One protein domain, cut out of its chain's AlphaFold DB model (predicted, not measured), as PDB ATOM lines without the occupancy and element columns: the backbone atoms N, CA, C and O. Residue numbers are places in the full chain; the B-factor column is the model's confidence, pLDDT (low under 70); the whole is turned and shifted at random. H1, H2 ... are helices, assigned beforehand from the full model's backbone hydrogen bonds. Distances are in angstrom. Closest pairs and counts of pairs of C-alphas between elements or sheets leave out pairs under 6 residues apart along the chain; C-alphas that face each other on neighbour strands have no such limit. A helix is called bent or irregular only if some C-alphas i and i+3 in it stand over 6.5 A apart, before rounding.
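Overview. This is residues 2 to 109 of the 111 residues of the protein "Tryptophan 2,3-dioxygenase" of Streptomycetaceae bacterium (UniProt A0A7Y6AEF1). One long straight helix, H4, makes the long axis; near its first residues H3 and H6 pack on it and on each other, and farther along it the short helix H5 folds back beside it, the two making a helical hairpin. The short helices H1 and H2 lie near the H3 end, and residues 18 to 23 of the link after H2 stick out. The printed part has 108 residues with six named helices, H1 to H6 in that order along the chain, and no named strand; the class is all helix. It is loose, with a radius of gyration of the C-alphas of 17.5 A, and elongated, spanning 51 by 27 by 20 A.

Arrangement. Begin at H4, residues 45 to 76, the hub, which touches three other helices. With residues 47 to 51 alone it touches H3, residues 28 to 39; look at the closest C-alphas, Val 37 and Arg 48, 6.1 A apart, at a steep tilt of 59 degrees, opposite ways. With residues 51 to 55 alone H4 touches H6, residues 102 to 108, about perpendicular at 75 degrees; the closest C-alphas, Thr 55 and Leu 103, are 6.4 A apart. H6 also touches H3, at a steep tilt of 64 degrees, the same way, with the closest C-alphas, Glu 31 and Glu 102, 4.7 A apart. With residues 65 to 73 alone H4 touches H5, residues 88 to 94, at a shallow tilt of 12 degrees, opposite ways, a hairpin; the closest C-alphas are Leu 69 and Leu 91, 5.9 A apart. The helix packing is mostly crossed, with 1 of these 4 pairs at a shallow tilt. H1, residues 2 to 6, is close to but not clearly touching H2, residues 13 to 16; their closest C-alphas, Ser 2 and Leu 16, are 6.4 A apart. H2 and H3 are only just apart, at 8.3 A, and H5 and H6 are apart. Every O i to N i+4 pair is within hydrogen-bond range in H1, H3, H4 and H5; in H6 it is 1 of 3, beside 1 of 4 O i to N i+3 pairs, and H2 is too short for an i+4 pair.

Along the chain. Find C-alpha 45 at (94.054, 96.771, 100.581); from there H4 runs 46.3 A to C-alpha 76 at (125.267, 129.064, 89.199). H3 is 16.1 A long, H6 10.6 A and H5 9.6 A; H1 and H2 measure 6.2 A and 5.3 A. H6 is neither bent nor irregular, but only just: C-alphas 105 and 108 are 6.1 A apart.

Size, cuts and confidence. The two C-alphas farthest apart are those of Thr 43 and Arg 79, 52.5 A. The printed part has no cut; the links from H2 to H3 and from H4 to H5 are long, 11 residues each, and that from H3 to H4 is tight. The mean pLDDT of the printed part is 93.6, and residue 42 alone is under 70.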
ATOM      1  N   SER A   2     105.087  93.043  88.675       95.50
ATOM      2  CA  SER A   2     105.025  91.583  88.904       95.50
ATOM      3  C   SER A   2     104.171  91.160  90.107       95.50
ATOM      4  O   SER A   2     103.560  90.101  90.072       95.50
ATOM      5  N   VAL A   3     104.102  91.979  91.165       96.56
ATOM      6  CA  VAL A   3     103.207  91.717  92.306       96.56
ATOM      7  C   VAL A   3     101.728  91.795  91.915       96.56
ATOM      8  O   VAL A   3     100.981  90.905  92.293       96.56
ATOM      9  N   LEU A   4     101.331  92.780  91.098       95.75
ATOM     10  CA  LEU A   4      99.960  92.907  90.595       95.75
ATOM     11  C   LEU A   4      99.592  91.684  89.743       95.75
ATOM     12  O   LEU A   4      98.570  91.050  89.979       95.75
ATOM     13  N   HIS A   5     100.489  91.280  88.835       96.56
ATOM     14  CA  HIS A   5     100.299  90.093  87.995       96.56
ATOM     15  C   HIS A   5     100.098  88.816  88.825       96.56
ATOM     16  O   HIS A   5      99.160  88.061  88.592       96.56
ATOM     17  N   ARG A   6     100.930  88.592  89.852       95.69
ATOM     18  CA  ARG A   6     100.781  87.437  90.758       95.69
ATOM     19  C   ARG A   6      99.495  87.464  91.585       95.69
ATOM     20  O   ARG A   6      99.101  86.426  92.101       95.69
ATOM     21  N   ARG A   7      98.870  88.632  91.742       93.75
ATOM     22  CA  ARG A   7      97.574  88.803  92.413       93.75
ATOM     23  C   ARG A   7      96.387  88.708  91.448       93.75
ATOM     24  O   ARG A   7      95.263  88.915  91.878       93.75
ATOM     25  N   GLY A   8      96.629  88.356  90.182       93.56
ATOM     26  CA  GLY A   8      95.588  88.127  89.178       93.56
ATOM     27  C   GLY A   8      95.134  89.379  88.426       93.56
ATOM     28  O   GLY A   8      94.213  89.284  87.623       93.56
ATOM     29  N   LEU A   9      95.772  90.535  88.644       94.44
ATOM     30  CA  LEU A   9      95.440  91.769  87.925       94.44
ATOM     31  C   LEU A   9      95.980  91.737  86.483       94.44
ATOM     32  O   LEU A   9      97.052  91.158  86.249       94.44
ATOM     33  N   PRO A  10      95.294  92.392  85.524       93.69
ATOM     34  CA  PRO A  10      95.585  92.308  84.091       93.69
ATOM     35  C   PRO A  10      96.811  93.145  83.682       93.69
ATOM     36  O   PRO A  10      96.731  94.062  82.872       93.69
ATOM     37  N   VAL A  11      97.982  92.829  84.239       96.06
ATOM     38  CA  VAL A  11      99.249  93.457  83.848       96.06
ATOM     39  C   VAL A  11      99.697  92.908  82.490       96.06
ATOM     40  O   VAL A  11      99.847  91.689  82.356       96.06
ATOM     41  N   PRO A  12     100.004  93.766  81.505       95.81
ATOM     42  CA  PRO A  12     100.425  93.319  80.183       95.81
ATOM     43  C   PRO A  12     101.788  92.606  80.228       95.81
ATOM     44  O   PRO A  12     102.756  93.081  80.832       95.81
ATOM     45  N   ALA A  13     101.888  91.456  79.550       95.12
ATOM     46  CA  ALA A  13     103.065  90.582  79.603       95.12
ATOM     47  C   ALA A  13     104.362  91.285  79.166       95.12
ATOM     48  O   ALA A  13     105.412  91.100  79.785       95.12
ATOM     49  N   HIS A  14     104.276  92.160  78.160       94.25
ATOM     50  CA  HIS A  14     105.428  92.898  77.645       94.25
ATOM     51  C   HIS A  14     106.064  93.818  78.707       94.25
ATOM     52  O   HIS A  14     107.269  94.054  78.675       94.25
ATOM     53  N   ARG A  15     105.301  94.273  79.713       95.12
ATOM     54  CA  ARG A  15     105.824  95.066  80.840       95.12
ATOM     55  C   ARG A  15     106.520  94.226  81.896       95.12
ATOM     56  O   ARG A  15     107.301  94.769  82.682       95.12
ATOM     57  N   LEU A  16     106.263  92.922  81.946       94.62
ATOM     58  CA  LEU A  16     106.943  91.996  82.854       94.62
ATOM     59  C   LEU A  16     108.320  91.609  82.306       94.62
ATOM     60  O   LEU A  16     109.280  91.556  83.074       94.62
ATOM     61  N   THR A  17     108.427  91.449  80.985       94.56
ATOM     62  CA  THR A  17     109.655  91.053  80.275       94.56
ATOM     63  C   THR A  17     110.435  92.220  79.660       94.56
ATOM     64  O   THR A  17     111.438  91.986  78.994       94.56
ATOM     65  N   ALA A  18     109.991  93.465  79.859       93.25
ATOM     66  CA  ALA A  18     110.655  94.653  79.323       93.25
ATOM     67  C   ALA A  18     112.121  94.771  79.778       93.25
ATOM     68  O   ALA A  18     112.450  94.514  80.940       93.25
ATOM     69  N   ASP A  19     112.973  95.239  78.864       94.44
ATOM     70  CA  ASP A  19     114.366  95.592  79.138       94.44
ATOM     71  C   ASP A  19     114.441  96.714  80.187       94.44
ATOM     72  O   ASP A  19     113.994  97.839  79.956       94.44
ATOM     73  N   ARG A  20     115.016  96.401  81.353       91.38
ATOM     74  CA  ARG A  20     115.111  97.318  82.502       91.38
ATOM     75  C   ARG A  20     116.224  98.353  82.373       91.38
ATOM     76  O   ARG A  20     116.316  99.232  83.223       91.38
ATOM     77  N   THR A  21     117.056  98.257  81.337       94.69
ATOM     78  CA  THR A  21     118.075  99.271  81.034       94.69
ATOM     79  C   THR A  21     117.487 100.486  80.317       94.69
ATOM     80  O   THR A  21     118.106 101.550  80.300       94.69
ATOM     81  N   ARG A  22     116.278 100.356  79.755       92.62
ATOM     82  CA  ARG A  22     115.573 101.443  79.074       92.62
ATOM     83  C   ARG A  22     114.645 102.208  80.023       92.62
ATOM     84  O   ARG A  22     114.119 101.621  80.971       92.62
ATOM     85  N   PRO A  23     114.405 103.508  79.766       88.62
ATOM     86  CA  PRO A  23     113.385 104.265  80.478       88.62
ATOM     87  C   PRO A  23     112.019 103.580  80.389       88.62
ATOM     88  O   PRO A  23     111.617 103.110  79.327       88.62
ATOM     89  N   ALA A  24     111.300 103.534  81.509       88.44
ATOM     90  CA  ALA A  24     109.935 103.034  81.516       88.44
ATOM     91  C   ALA A  24     109.002 104.061  80.863       88.44
ATOM     92  O   ALA A  24     108.873 105.182  81.352       88.44
ATOM     93  N   GLU A  25     108.339 103.664  79.780       90.69
ATOM     94  CA  GLU A  25     107.271 104.456  79.161       90.69
ATOM     95  C   GLU A  25     105.932 104.185  79.859       90.69
ATOM     96  O   GLU A  25     105.743 103.059  80.324       90.69
ATOM     97  N   PRO A  26     105.019 105.163  79.969       93.38
ATOM     98  CA  PRO A  26     103.669 104.921  80.475       93.38
ATOM     99  C   PRO A  26     102.926 103.883  79.627       93.38
ATOM    100  O   PRO A  26     103.082 103.854  78.408       93.38
ATOM    101  N   ASP A  27     102.104 103.057  80.267       95.75
ATOM    102  CA  ASP A  27     101.301 102.034  79.595       95.75
ATOM    103  C   ASP A  27      99.830 102.102  80.059       95.75
ATOM    104  O   ASP A  27      99.567 101.915  81.254       95.75
ATOM    105  N   PRO A  28      98.860 102.334  79.151       95.69
ATOM    106  CA  PRO A  28      97.437 102.386  79.490       95.69
ATOM    107  C   PRO A  28      96.900 101.119  80.165       95.69
ATOM    108  O   PRO A  28      95.948 101.186  80.941       95.69
ATOM    109  N   ASP A  29      97.472  99.947  79.891       95.94
ATOM    110  CA  ASP A  29      97.035  98.686  80.496       95.94
ATOM    111  C   ASP A  29      97.535  98.568  81.941       95.94
ATOM    112  O   ASP A  29      96.853  98.018  82.807       95.94
ATOM    113  N   VAL A  30      98.706  99.140  82.233       96.88
ATOM    114  CA  VAL A  30      99.212  99.275  83.606       96.88
ATOM    115  C   VAL A  30      98.386 100.288  84.395       96.88
ATOM    116  O   VAL A  30      98.109 100.052  85.570       96.88
ATOM    117  N   GLU A  31      97.979 101.387  83.761       96.56
ATOM    118  CA  GLU A  31      97.075 102.373  84.356       96.56
ATOM    119  C   GLU A  31      95.745 101.737  84.764       96.56
ATOM    120  O   GLU A  31      95.343 101.864  85.921       96.56
ATOM    121  N   ARG A  32      95.117 100.964  83.868       95.38
ATOM    122  CA  ARG A  32      93.883 100.228  84.190       95.38
ATOM    123  C   ARG A  32      94.080  99.229  85.325       95.38
ATOM    124  O   ARG A  32      93.268  99.200  86.241       95.38
ATOM    125  N   ALA A  33      95.184  98.481  85.334       95.56
ATOM    126  CA  ALA A  33      95.472  97.553  86.427       95.56
ATOM    127  C   ALA A  33      95.595  98.262  87.792       95.56
ATOM    128  O   ALA A  33      95.244  97.676  88.815       95.56
ATOM    129  N   TRP A  34      96.083  99.507  87.829       96.25
ATOM    130  CA  TRP A  34      96.055 100.323  89.043       96.25
ATOM    131  C   TRP A  34      94.662 100.877  89.342       96.25
ATOM    132  O   TRP A  34      94.257 100.831  90.498       96.25
ATOM    133  N   ALA A  35      93.909 101.344  88.346       94.94
ATOM    134  CA  ALA A  35      92.526 101.780  88.546       94.94
ATOM    135  C   ALA A  35      91.673 100.665  89.180       94.94
ATOM    136  O   ALA A  35      90.978 100.915  90.163       94.94
ATOM    137  N   ASP A  36      91.822  99.420  88.720       93.56
ATOM    138  CA  ASP A  36      91.135  98.243  89.271       93.56
ATOM    139  C   ASP A  36      91.463  98.017  90.759       93.56
ATOM    140  O   ASP A  36      90.580  97.703  91.561       93.56
ATOM    141  N   VAL A  37      92.723  98.220  91.166       94.38
ATOM    142  CA  VAL A  37      93.135  98.128  92.582       94.38
ATOM    143  C   VAL A  37      92.383  99.143  93.445       94.38
ATOM    144  O   VAL A  37      92.021  98.824  94.575       94.38
ATOM    145  N   TYR A  38      92.143 100.348  92.928       92.94
ATOM    146  CA  TYR A  38      91.485 101.421  93.674       92.94
ATOM    147  C   TYR A  38      89.953 101.327  93.629       92.94
ATOM    148  O   TYR A  38      89.307 101.597  94.641       92.94
ATOM    149  N   ALA A  39      89.376 100.882  92.510       89.50
ATOM    150  CA  ALA A  39      87.931 100.728  92.336       89.50
ATOM    151  C   ALA A  39      87.350  99.564  93.160       89.50
ATOM    152  O   ALA A  39      86.212  99.617  93.620       89.50
ATOM    153  N   THR A  40      88.130  98.504  93.385       75.25
ATOM    154  CA  THR A  40      87.663  97.279  94.066       75.25
ATOM    155  C   THR A  40      87.638  97.370  95.601       75.25
ATOM    156  O   THR A  40      87.426  96.358  96.281       75.25
ATOM    157  N   GLY A  41      87.821  98.567  96.172       71.62
ATOM    158  CA  GLY A  41      87.677  98.836  97.605       71.62
ATOM    159  C   GLY A  41      88.588  97.969  98.484       71.62
ATOM    160  O   GLY A  41      89.799  98.169  98.532       71.62
ATOM    161  N   THR A  42      88.001  97.016  99.221       68.69
ATOM    162  CA  THR A  42      88.690  96.138 100.189       68.69
ATOM    163  C   THR A  42      89.278  94.861  99.584       68.69
ATOM    164  O   THR A  42      89.820  94.044 100.325       68.69
ATOM    165  N   THR A  43      89.194  94.662  98.264       84.94
ATOM    166  CA  THR A  43      89.681  93.427  97.615       84.94
ATOM    167  C   THR A  43      91.211  93.324  97.650       84.94
ATOM    168  O   THR A  43      91.767  92.235  97.812       84.94
ATOM    169  N   HIS A  44      91.908  94.460  97.553       90.12
ATOM    170  CA  HIS A  44      93.373  94.522  97.520       90.12
ATOM    171  C   HIS A  44      93.938  95.662  98.388       90.12
ATOM    172  O   HIS A  44      94.616  96.554  97.872       90.12
ATOM    173  N   PRO A  45      93.682  95.660  99.710       92.44
ATOM    174  CA  PRO A  45      94.054  96.771 100.581       92.44
ATOM    175  C   PRO A  45      95.572  96.974 100.615       92.44
ATOM    176  O   PRO A  45      96.043  98.104 100.558       92.44
ATOM    177  N   ASP A  46      96.342  95.887 100.590       94.94
ATOM    178  CA  ASP A  46      97.802  95.923 100.585       94.94
ATOM    179  C   ASP A  46      98.388  96.471  99.273       94.94
ATOM    180  O   ASP A  46      99.410  97.158  99.285       94.94
ATOM    181  N   LEU A  47      97.747  96.198  98.131       96.06
ATOM    182  CA  LEU A  47      98.160  96.776  96.851       96.06
ATOM    183  C   LEU A  47      97.801  98.257  96.759       96.06
ATOM    184  O   LEU A  47      98.569  99.018  96.172       96.06
ATOM    185  N   ARG A  48      96.678  98.673  97.348       95.38
ATOM    186  CA  ARG A  48      96.315 100.087  97.442       95.38
ATOM    187  C   ARG A  48      97.310 100.848  98.316       95.38
ATOM    188  O   ARG A  48      97.829 101.868  97.879       95.38
ATOM    189  N   ASP A  49      97.659 100.310  99.483       96.12
ATOM    190  CA  ASP A  49      98.672 100.904 100.363       96.12
ATOM    191  C   ASP A  49     100.040 100.992  99.665       96.12
ATOM    192  O   ASP A  49     100.750 101.990  99.788       96.12
ATOM    193  N   LEU A  50     100.396  99.980  98.865       97.31
ATOM    194  CA  LEU A  50     101.582 100.031  98.011       97.31
ATOM    195  C   LEU A  50     101.483 101.140  96.948       97.31
ATOM    196  O   LEU A  50     102.468 101.839  96.721       97.31
ATOM    197  N   GLY A  51     100.334 101.298  96.289       96.94
ATOM    198  CA  GLY A  51     100.090 102.363  95.310       96.94
ATOM    199  C   GLY A  51     100.246 103.760  95.916       96.94
ATOM    200  O   GLY A  51     100.929 104.615  95.343       96.94
ATOM    201  N   GLU A  52      99.716 103.968  97.121       97.31
ATOM    202  CA  GLU A  52      99.892 105.214  97.874       97.31
ATOM    203  C   GLU A  52     101.354 105.434  98.266       97.31
ATOM    204  O   GLU A  52     101.918 106.487  97.975       97.31
ATOM    205  N   ALA A  53     102.031 104.416  98.806       98.38
ATOM    206  CA  ALA A  53     103.448 104.517  99.151       98.38
ATOM    207  C   ALA A  53     104.337 104.839  97.931       98.38
ATOM    208  O   ALA A  53     105.299 105.603  98.035       98.38
ATOM    209  N   LEU A  54     104.027 104.282  96.756       98.25
ATOM    210  CA  LEU A  54     104.733 104.587  95.509       98.25
ATOM    211  C   LEU A  54     104.422 106.001  94.996       98.25
ATOM    212  O   LEU A  54     105.329 106.673  94.494       98.25
ATOM    213  N   THR A  55     103.182 106.475  95.154       97.94
ATOM    214  CA  THR A  55     102.821 107.870  94.854       97.94
ATOM    215  C   THR A  55     103.619 108.825  95.740       97.94
ATOM    216  O   THR A  55     104.245 109.752  95.224       97.94
ATOM    217  N   ASP A  56     103.688 108.558  97.043       98.31
ATOM    218  CA  ASP A  56     104.483 109.314  98.014       98.31
ATOM    219  C   ASP A  56     105.952 109.422  97.592       98.31
ATOM    220  O   ASP A  56     106.558 110.499  97.619       98.31
ATOM    221  N   VAL A  57     106.546 108.301  97.173       98.25
ATOM    222  CA  VAL A  57     107.916 108.272  96.644       98.25
ATOM    223  C   VAL A  57     108.027 109.147  95.399       98.25
ATOM    224  O   VAL A  57     108.968 109.938  95.297       98.25
ATOM    225  N   SER A  58     107.071 109.053  94.471       97.31
ATOM    226  CA  SER A  58     107.067 109.889  93.271       97.31
ATOM    227  C   SER A  58     106.966 111.375  93.594       97.31
ATOM    228  O   SER A  58     107.640 112.181  92.953       97.31
ATOM    229  N   GLU A  59     106.133 111.764  94.553       97.19
ATOM    230  CA  GLU A  59     105.977 113.161  94.947       97.19
ATOM    231  C   GLU A  59     107.272 113.695  95.568       97.19
ATOM    232  O   GLU A  59     107.772 114.756  95.179       97.19
ATOM    233  N   ARG A  60     107.865 112.936  96.497       97.75
ATOM    234  CA  ARG A  60     109.139 113.294  97.137       97.75
ATOM    235  C   ARG A  60     110.270 113.392  96.115       97.75
ATOM    236  O   ARG A  60     111.093 114.303  96.220       97.75
ATOM    237  N   TRP A  61     110.288 112.513  95.114       97.12
ATOM    238  CA  TRP A  61     111.248 112.553  94.011       97.12
ATOM    239  C   TRP A  61     111.127 113.839  93.184       97.12
ATOM    240  O   TRP A  61     112.130 114.517  92.946       97.12
ATOM    241  N   THR A  62     109.907 114.222  92.803       96.19
ATOM    242  CA  THR A  62     109.648 115.475  92.075       96.19
ATOM    243  C   THR A  62     110.084 116.688  92.896       96.19
ATOM    244  O   THR A  62     110.881 117.495  92.417       96.19
ATOM    245  N   ARG A  63     109.676 116.765  94.171       97.19
ATOM    246  CA  ARG A  63     110.066 117.861  95.077       97.19
ATOM    247  C   ARG A  63     111.578 117.964  95.251       97.19
ATOM    248  O   ARG A  63     112.124 119.062  95.339       97.19
ATOM    249  N   TRP A  64     112.274 116.830  95.322       97.69
ATOM    250  CA  TRP A  64     113.733 116.815  95.378       97.69
ATOM    251  C   TRP A  64     114.350 117.418  94.109       97.69
ATOM    252  O   TRP A  64     115.217 118.286  94.221       97.69
ATOM    253  N   ARG A  65     113.873 117.036  92.916       97.25
ATOM    254  CA  ARG A  65     114.362 117.595  91.642       97.25
ATOM    255  C   ARG A  65     114.112 119.097  91.535       97.25
ATOM    256  O   ARG A  65     115.004 119.829  91.116       97.25
ATOM    257  N   GLU A  66     112.936 119.561  91.946       97.62
ATOM    258  CA  GLU A  66     112.589 120.988  91.949       97.62
ATOM    259  C   GLU A  66     113.517 121.789  92.867       97.62
ATOM    260  O   GLU A  66     114.086 122.803  92.462       97.62
ATOM    261  N   ARG A  67     113.745 121.299  94.093       98.06
ATOM    262  CA  ARG A  67     114.683 121.925  95.038       98.06
ATOM    263  C   ARG A  67     116.110 121.929  94.499       98.06
ATOM    264  O   ARG A  67     116.818 122.918  94.675       98.06
ATOM    265  N   HIS A  68     116.527 120.856  93.832       96.69
ATOM    266  CA  HIS A  68     117.845 120.762  93.212       96.69
ATOM    267  C   HIS A  68     118.015 121.784  92.077       96.69
ATOM    268  O   HIS A  68     119.040 122.468  92.010       96.69
ATOM    269  N   LEU A  69     117.002 121.943  91.220       97.06
ATOM    270  CA  LEU A  69     116.986 122.969  90.176       97.06
ATOM    271  C   LEU A  69     117.081 124.375  90.781       97.06
ATOM    272  O   LEU A  69     117.950 125.150  90.388       97.06
ATOM    273  N   ALA A  70     116.252 124.683  91.781       97.81
ATOM    274  CA  ALA A  70     116.268 125.982  92.451       97.81
ATOM    275  C   ALA A  70     117.632 126.290  93.095       97.81
ATOM    276  O   ALA A  70     118.154 127.396  92.951       97.81
ATOM    277  N   ALA A  71     118.240 125.308  93.768       96.75
ATOM    278  CA  ALA A  71     119.572 125.451  94.353       96.75
ATOM    279  C   ALA A  71     120.645 125.708  93.281       96.75
ATOM    280  O   ALA A  71     121.501 126.575  93.463       96.75
ATOM    281  N   THR A  72     120.565 125.005  92.148       95.44
ATOM    282  CA  THR A  72     121.487 125.171  91.016       95.44
ATOM    283  C   THR A  72     121.370 126.563  90.402       95.44
ATOM    284  O   THR A  72     122.380 127.247  90.255       95.44
ATOM    285  N   LEU A  73     120.148 127.019  90.115       96.19
ATOM    286  CA  LEU A  73     119.893 128.357  89.576       96.19
ATOM    287  C   LEU A  73     120.392 129.449  90.525       96.19
ATOM    288  O   LEU A  73     121.062 130.382  90.090       96.19
ATOM    289  N   ARG A  74     120.139 129.305  91.832       97.31
ATOM    290  CA  ARG A  74     120.615 130.250  92.851       97.31
ATOM    291  C   ARG A  74     122.143 130.332  92.913       97.31
ATOM    292  O   ARG A  74     122.674 131.414  93.139       97.31
ATOM    293  N   ALA A  75     122.843 129.209  92.775       94.81
ATOM    294  CA  ALA A  75     124.298 129.160  92.917       94.81
ATOM    295  C   ALA A  75     125.050 129.500  91.619       94.81
ATOM    296  O   ALA A  75     126.109 130.127  91.656       94.81
ATOM    297  N   LEU A  76     124.537 129.060  90.468       93.75
ATOM    298  CA  LEU A  76     125.267 129.064  89.199       93.75
ATOM    299  C   LEU A  76     124.564 129.832  88.074       93.75
ATOM    300  O   LEU A  76     125.223 130.134  87.074       93.75
ATOM    301  N   GLY A  77     123.279 130.160  88.219       94.50
ATOM    302  CA  GLY A  77     122.441 130.620  87.112       94.50
ATOM    303  C   GLY A  77     122.317 129.541  86.031       94.50
ATOM    304  O   GLY A  77     122.218 128.355  86.335       94.50
ATOM    305  N   HIS A  78     122.383 129.952  84.762       94.50
ATOM    306  CA  HIS A  78     122.349 129.054  83.597       94.50
ATOM    307  C   HIS A  78     123.738 128.679  83.057       94.50
ATOM    308  O   HIS A  78     123.873 128.268  81.907       94.50
ATOM    309  N   ARG A  79     124.800 128.831  83.859       92.56
ATOM    310  CA  ARG A  79     126.129 128.376  83.431       92.56
ATOM    311  C   ARG A  79     126.134 126.850  83.231       92.56
ATOM    312  O   ARG A  79     125.473 126.147  84.002       92.56
ATOM    313  N   PRO A  80     126.897 126.328  82.249       90.38
ATOM    314  CA  PRO A  80     127.098 124.891  82.093       90.38
ATOM    315  C   PRO A  80     127.592 124.236  83.385       90.38
ATOM    316  O   PRO A  80     128.330 124.840  84.170       90.38
ATOM    317  N   GLY A  81     127.182 122.988  83.602       86.00
ATOM    318  CA  GLY A  81     127.618 122.208  84.752       86.00
ATOM    319  C   GLY A  81     129.102 121.859  84.655       86.00
ATOM    320  O   GLY A  81     129.637 121.651  83.567       86.00
ATOM    321  N   THR A  82     129.769 121.713  85.799       86.12
ATOM    322  CA  THR A  82     131.195 121.337  85.861       86.12
ATOM    323  C   THR A  82     131.485 119.950  85.276       86.12
ATOM    324  O   THR A  82     132.616 119.677  84.895       86.12
ATOM    325  N   GLY A  83     130.467 119.092  85.155       85.62
ATOM    326  CA  GLY A  83     130.533 117.796  84.469       85.62
ATOM    327  C   GLY A  83     130.235 117.840  82.962       85.62
ATOM    328  O   GLY A  83     129.998 116.788  82.378       85.62
ATOM    329  N   GLY A  84     130.174 119.022  82.337       88.00
ATOM    330  CA  GLY A  84     129.934 119.180  80.894       88.00
ATOM    331  C   GLY A  84     128.464 119.134  80.458       88.00
ATOM    332  O   GLY A  84     128.182 119.121  79.263       88.00
ATOM    333  N   SER A  85     127.513 119.115  81.397       88.31
ATOM    334  CA  SER A  85     126.081 119.214  81.081       88.31
ATOM    335  C   SER A  85     125.664 120.657  80.787       88.31
ATOM    336  O   SER A  85     126.334 121.606  81.200       88.31
ATOM    337  N   SER A  86     124.485 120.850  80.182       90.12
ATOM    338  CA  SER A  86     123.879 122.186  80.049       90.12
ATOM    339  C   SER A  86     123.347 122.771  81.373       90.12
ATOM    340  O   SER A  86     122.659 123.787  81.386       90.12
ATOM    341  N   GLY A  87     123.687 122.158  82.516       91.94
ATOM    342  CA  GLY A  87     123.394 122.685  83.847       91.94
ATOM    343  C   GLY A  87     121.894 122.728  84.142       91.94
ATOM    344  O   GLY A  87     121.206 121.706  84.071       91.94
ATOM    345  N   ALA A  88     121.395 123.916  84.487       94.12
ATOM    346  CA  ALA A  88     119.994 124.141  84.833       94.12
ATOM    347  C   ALA A  88     119.010 123.714  83.728       94.12
ATOM    348  O   ALA A  88     117.979 123.131  84.043       94.12
ATOM    349  N   GLU A  89     119.345 123.888  82.448       92.88
ATOM    350  CA  GLU A  89     118.459 123.504  81.337       92.88
ATOM    351  C   GLU A  89     118.213 121.979  81.290       92.88
ATOM    352  O   GLU A  89     117.114 121.492  81.010       92.88
ATOM    353  N   TRP A  90     119.231 121.173  81.602       92.56
ATOM    354  CA  TRP A  90     119.051 119.725  81.726       92.56
ATOM    355  C   TRP A  90     118.144 119.362  82.913       92.56
ATOM    356  O   TRP A  90     117.292 118.471  82.812       92.56
ATOM    357  N   LEU A  91     118.287 120.075  84.032       94.56
ATOM    358  CA  LEU A  91     117.463 119.884  85.225       94.56
ATOM    359  C   LEU A  91     116.003 120.296  84.989       94.56
ATOM    360  O   LEU A  91     115.106 119.575  85.420       94.56
ATOM    361  N   GLU A  92     115.756 121.377  84.249       95.00
ATOM    362  CA  GLU A  92     114.422 121.846  83.841       95.00
ATOM    363  C   GLU A  92     113.656 120.816  83.006       95.00
ATOM    364  O   GLU A  92     112.440 120.664  83.144       95.00
ATOM    365  N   ARG A  93     114.354 120.056  82.159       93.69
ATOM    366  CA  ARG A  93     113.750 118.914  81.458       93.69
ATOM    367  C   ARG A  93     113.474 117.762  82.420       93.69
ATOM    368  O   ARG A  93     112.405 117.158  82.381       93.69
ATOM    369  N   SER A  94     114.412 117.492  83.325       92.00
ATOM    370  CA  SER A  94     114.329 116.373  84.268       92.00
ATOM    371  C   SER A  94     113.210 116.518  85.308       92.00
ATOM    372  O   SER A  94     112.607 115.510  85.676       92.00
ATOM    373  N   VAL A  95     112.896 117.736  85.770       94.50
ATOM    374  CA  VAL A  95     111.785 117.992  86.717       94.50
ATOM    375  C   VAL A  95     110.411 117.652  86.131       94.50
ATOM    376  O   VAL A  95     109.498 117.333  86.882       94.50
ATOM    377  N   ARG A  96     110.259 117.663  84.800       90.06
ATOM    378  CA  ARG A  96     108.987 117.338  84.128       90.06
ATOM    379  C   ARG A  96     108.699 115.836  84.077       90.06
ATOM    380  O   ARG A  96     107.563 115.445  83.829       90.06
ATOM    381  N   VAL A  97     109.709 114.998  84.313       91.50
ATOM    382  CA  VAL A  97     109.575 113.538  84.270       91.50
ATOM    383  C   VAL A  97     109.145 113.014  85.637       91.50
ATOM    384  O   VAL A  97     109.897 113.116  86.612       91.50
ATOM    385  N   ARG A  98     107.964 112.390  85.684       90.81
ATOM    386  CA  ARG A  98     107.436 111.694  86.865       90.81
ATOM    387  C   ARG A  98     107.825 110.220  86.846       90.81
ATOM    388  O   ARG A  98     107.827 109.588  85.794       90.81
ATOM    389  N   VAL A  99     108.132 109.679  88.021       94.69
ATOM    390  CA  VAL A  99     108.233 108.226  88.214       94.69
ATOM    391  C   VAL A  99     106.845 107.669  88.523       94.69
ATOM    392  O   VAL A  99     106.001 108.383  89.055       94.69
ATOM    393  N   PHE A 100     106.602 106.410  88.161       95.88
ATOM    394  CA  PHE A 100     105.288 105.763  88.293       95.88
ATOM    395  C   PHE A 100     104.127 106.594  87.698       95.88
ATOM    396  O   PHE A 100     103.152 106.861  88.399       95.88
ATOM    397  N   PRO A 101     104.224 107.055  86.435       95.44
ATOM    398  CA  PRO A 101     103.242 107.966  85.841       95.44
ATOM    399  C   PRO A 101     101.814 107.405  85.848       95.44
ATOM    400  O   PRO A 101     100.879 108.171  86.064       95.44
ATOM    401  N   GLU A 102     101.651 106.088  85.713       97.00
ATOM    402  CA  GLU A 102     100.348 105.419  85.727       97.00
ATOM    403  C   GLU A 102      99.617 105.575  87.074       97.00
ATOM    404  O   GLU A 102      98.395 105.635  87.095       97.00
ATOM    405  N   LEU A 103     100.355 105.717  88.188       96.69
ATOM    406  CA  LEU A 103      99.803 106.035  89.518       96.69
ATOM    407  C   LEU A 103      99.395 107.512  89.673       96.69
ATOM    408  O   LEU A 103      98.899 107.920  90.721       96.69
ATOM    409  N   TRP A 104      99.627 108.354  88.671       95.56
ATOM    410  CA  TRP A 104      99.118 109.723  88.645       95.56
ATOM    411  C   TRP A 104      97.944 109.856  87.692       95.56
ATOM    412  O   TRP A 104      96.967 110.516  88.038       95.56
ATOM    413  N   THR A 105      98.051 109.244  86.514       95.06
ATOM    414  CA  THR A 105      97.045 109.345  85.456       95.06
ATOM    415  C   THR A 105      95.790 108.547  85.776       95.06
ATOM    416  O   THR A 105      94.704 109.068  85.556       95.06
ATOM    417  N   MET A 106      95.893 107.380  86.430       95.12
ATOM    418  CA  MET A 106      94.703 106.585  86.773       95.12
ATOM    419  C   MET A 106      93.701 107.341  87.659       95.12
ATOM    420  O   MET A 106      92.519 107.024  87.626       95.12
ATOM    421  N   ARG A 107      94.136 108.368  88.411       92.75
ATOM    422  CA  ARG A 107      93.264 109.185  89.275       92.75
ATOM    423  C   ARG A 107      92.148 109.901  88.509       92.75
ATOM    424  O   ARG A 107      91.174 110.291  89.131       92.75
ATOM    425  N   THR A 108      92.271 110.087  87.193       89.62
ATOM    426  CA  THR A 108      91.181 110.643  86.368       89.62
ATOM    427  C   THR A 108      90.130 109.610  85.970       89.62
ATOM    428  O   THR A 108      89.140 109.963  85.338       89.62
ATOM    429  N   SER A 109      90.368 108.339  86.283       79.62
ATOM    430  CA  SER A 109      89.561 107.196  85.854       79.62
ATOM    431  C   SER A 109      88.971 106.407  87.023       79.62
ATOM    432  O   SER A 109      88.298 105.409  86.784       79.62
TER     433      SER A 109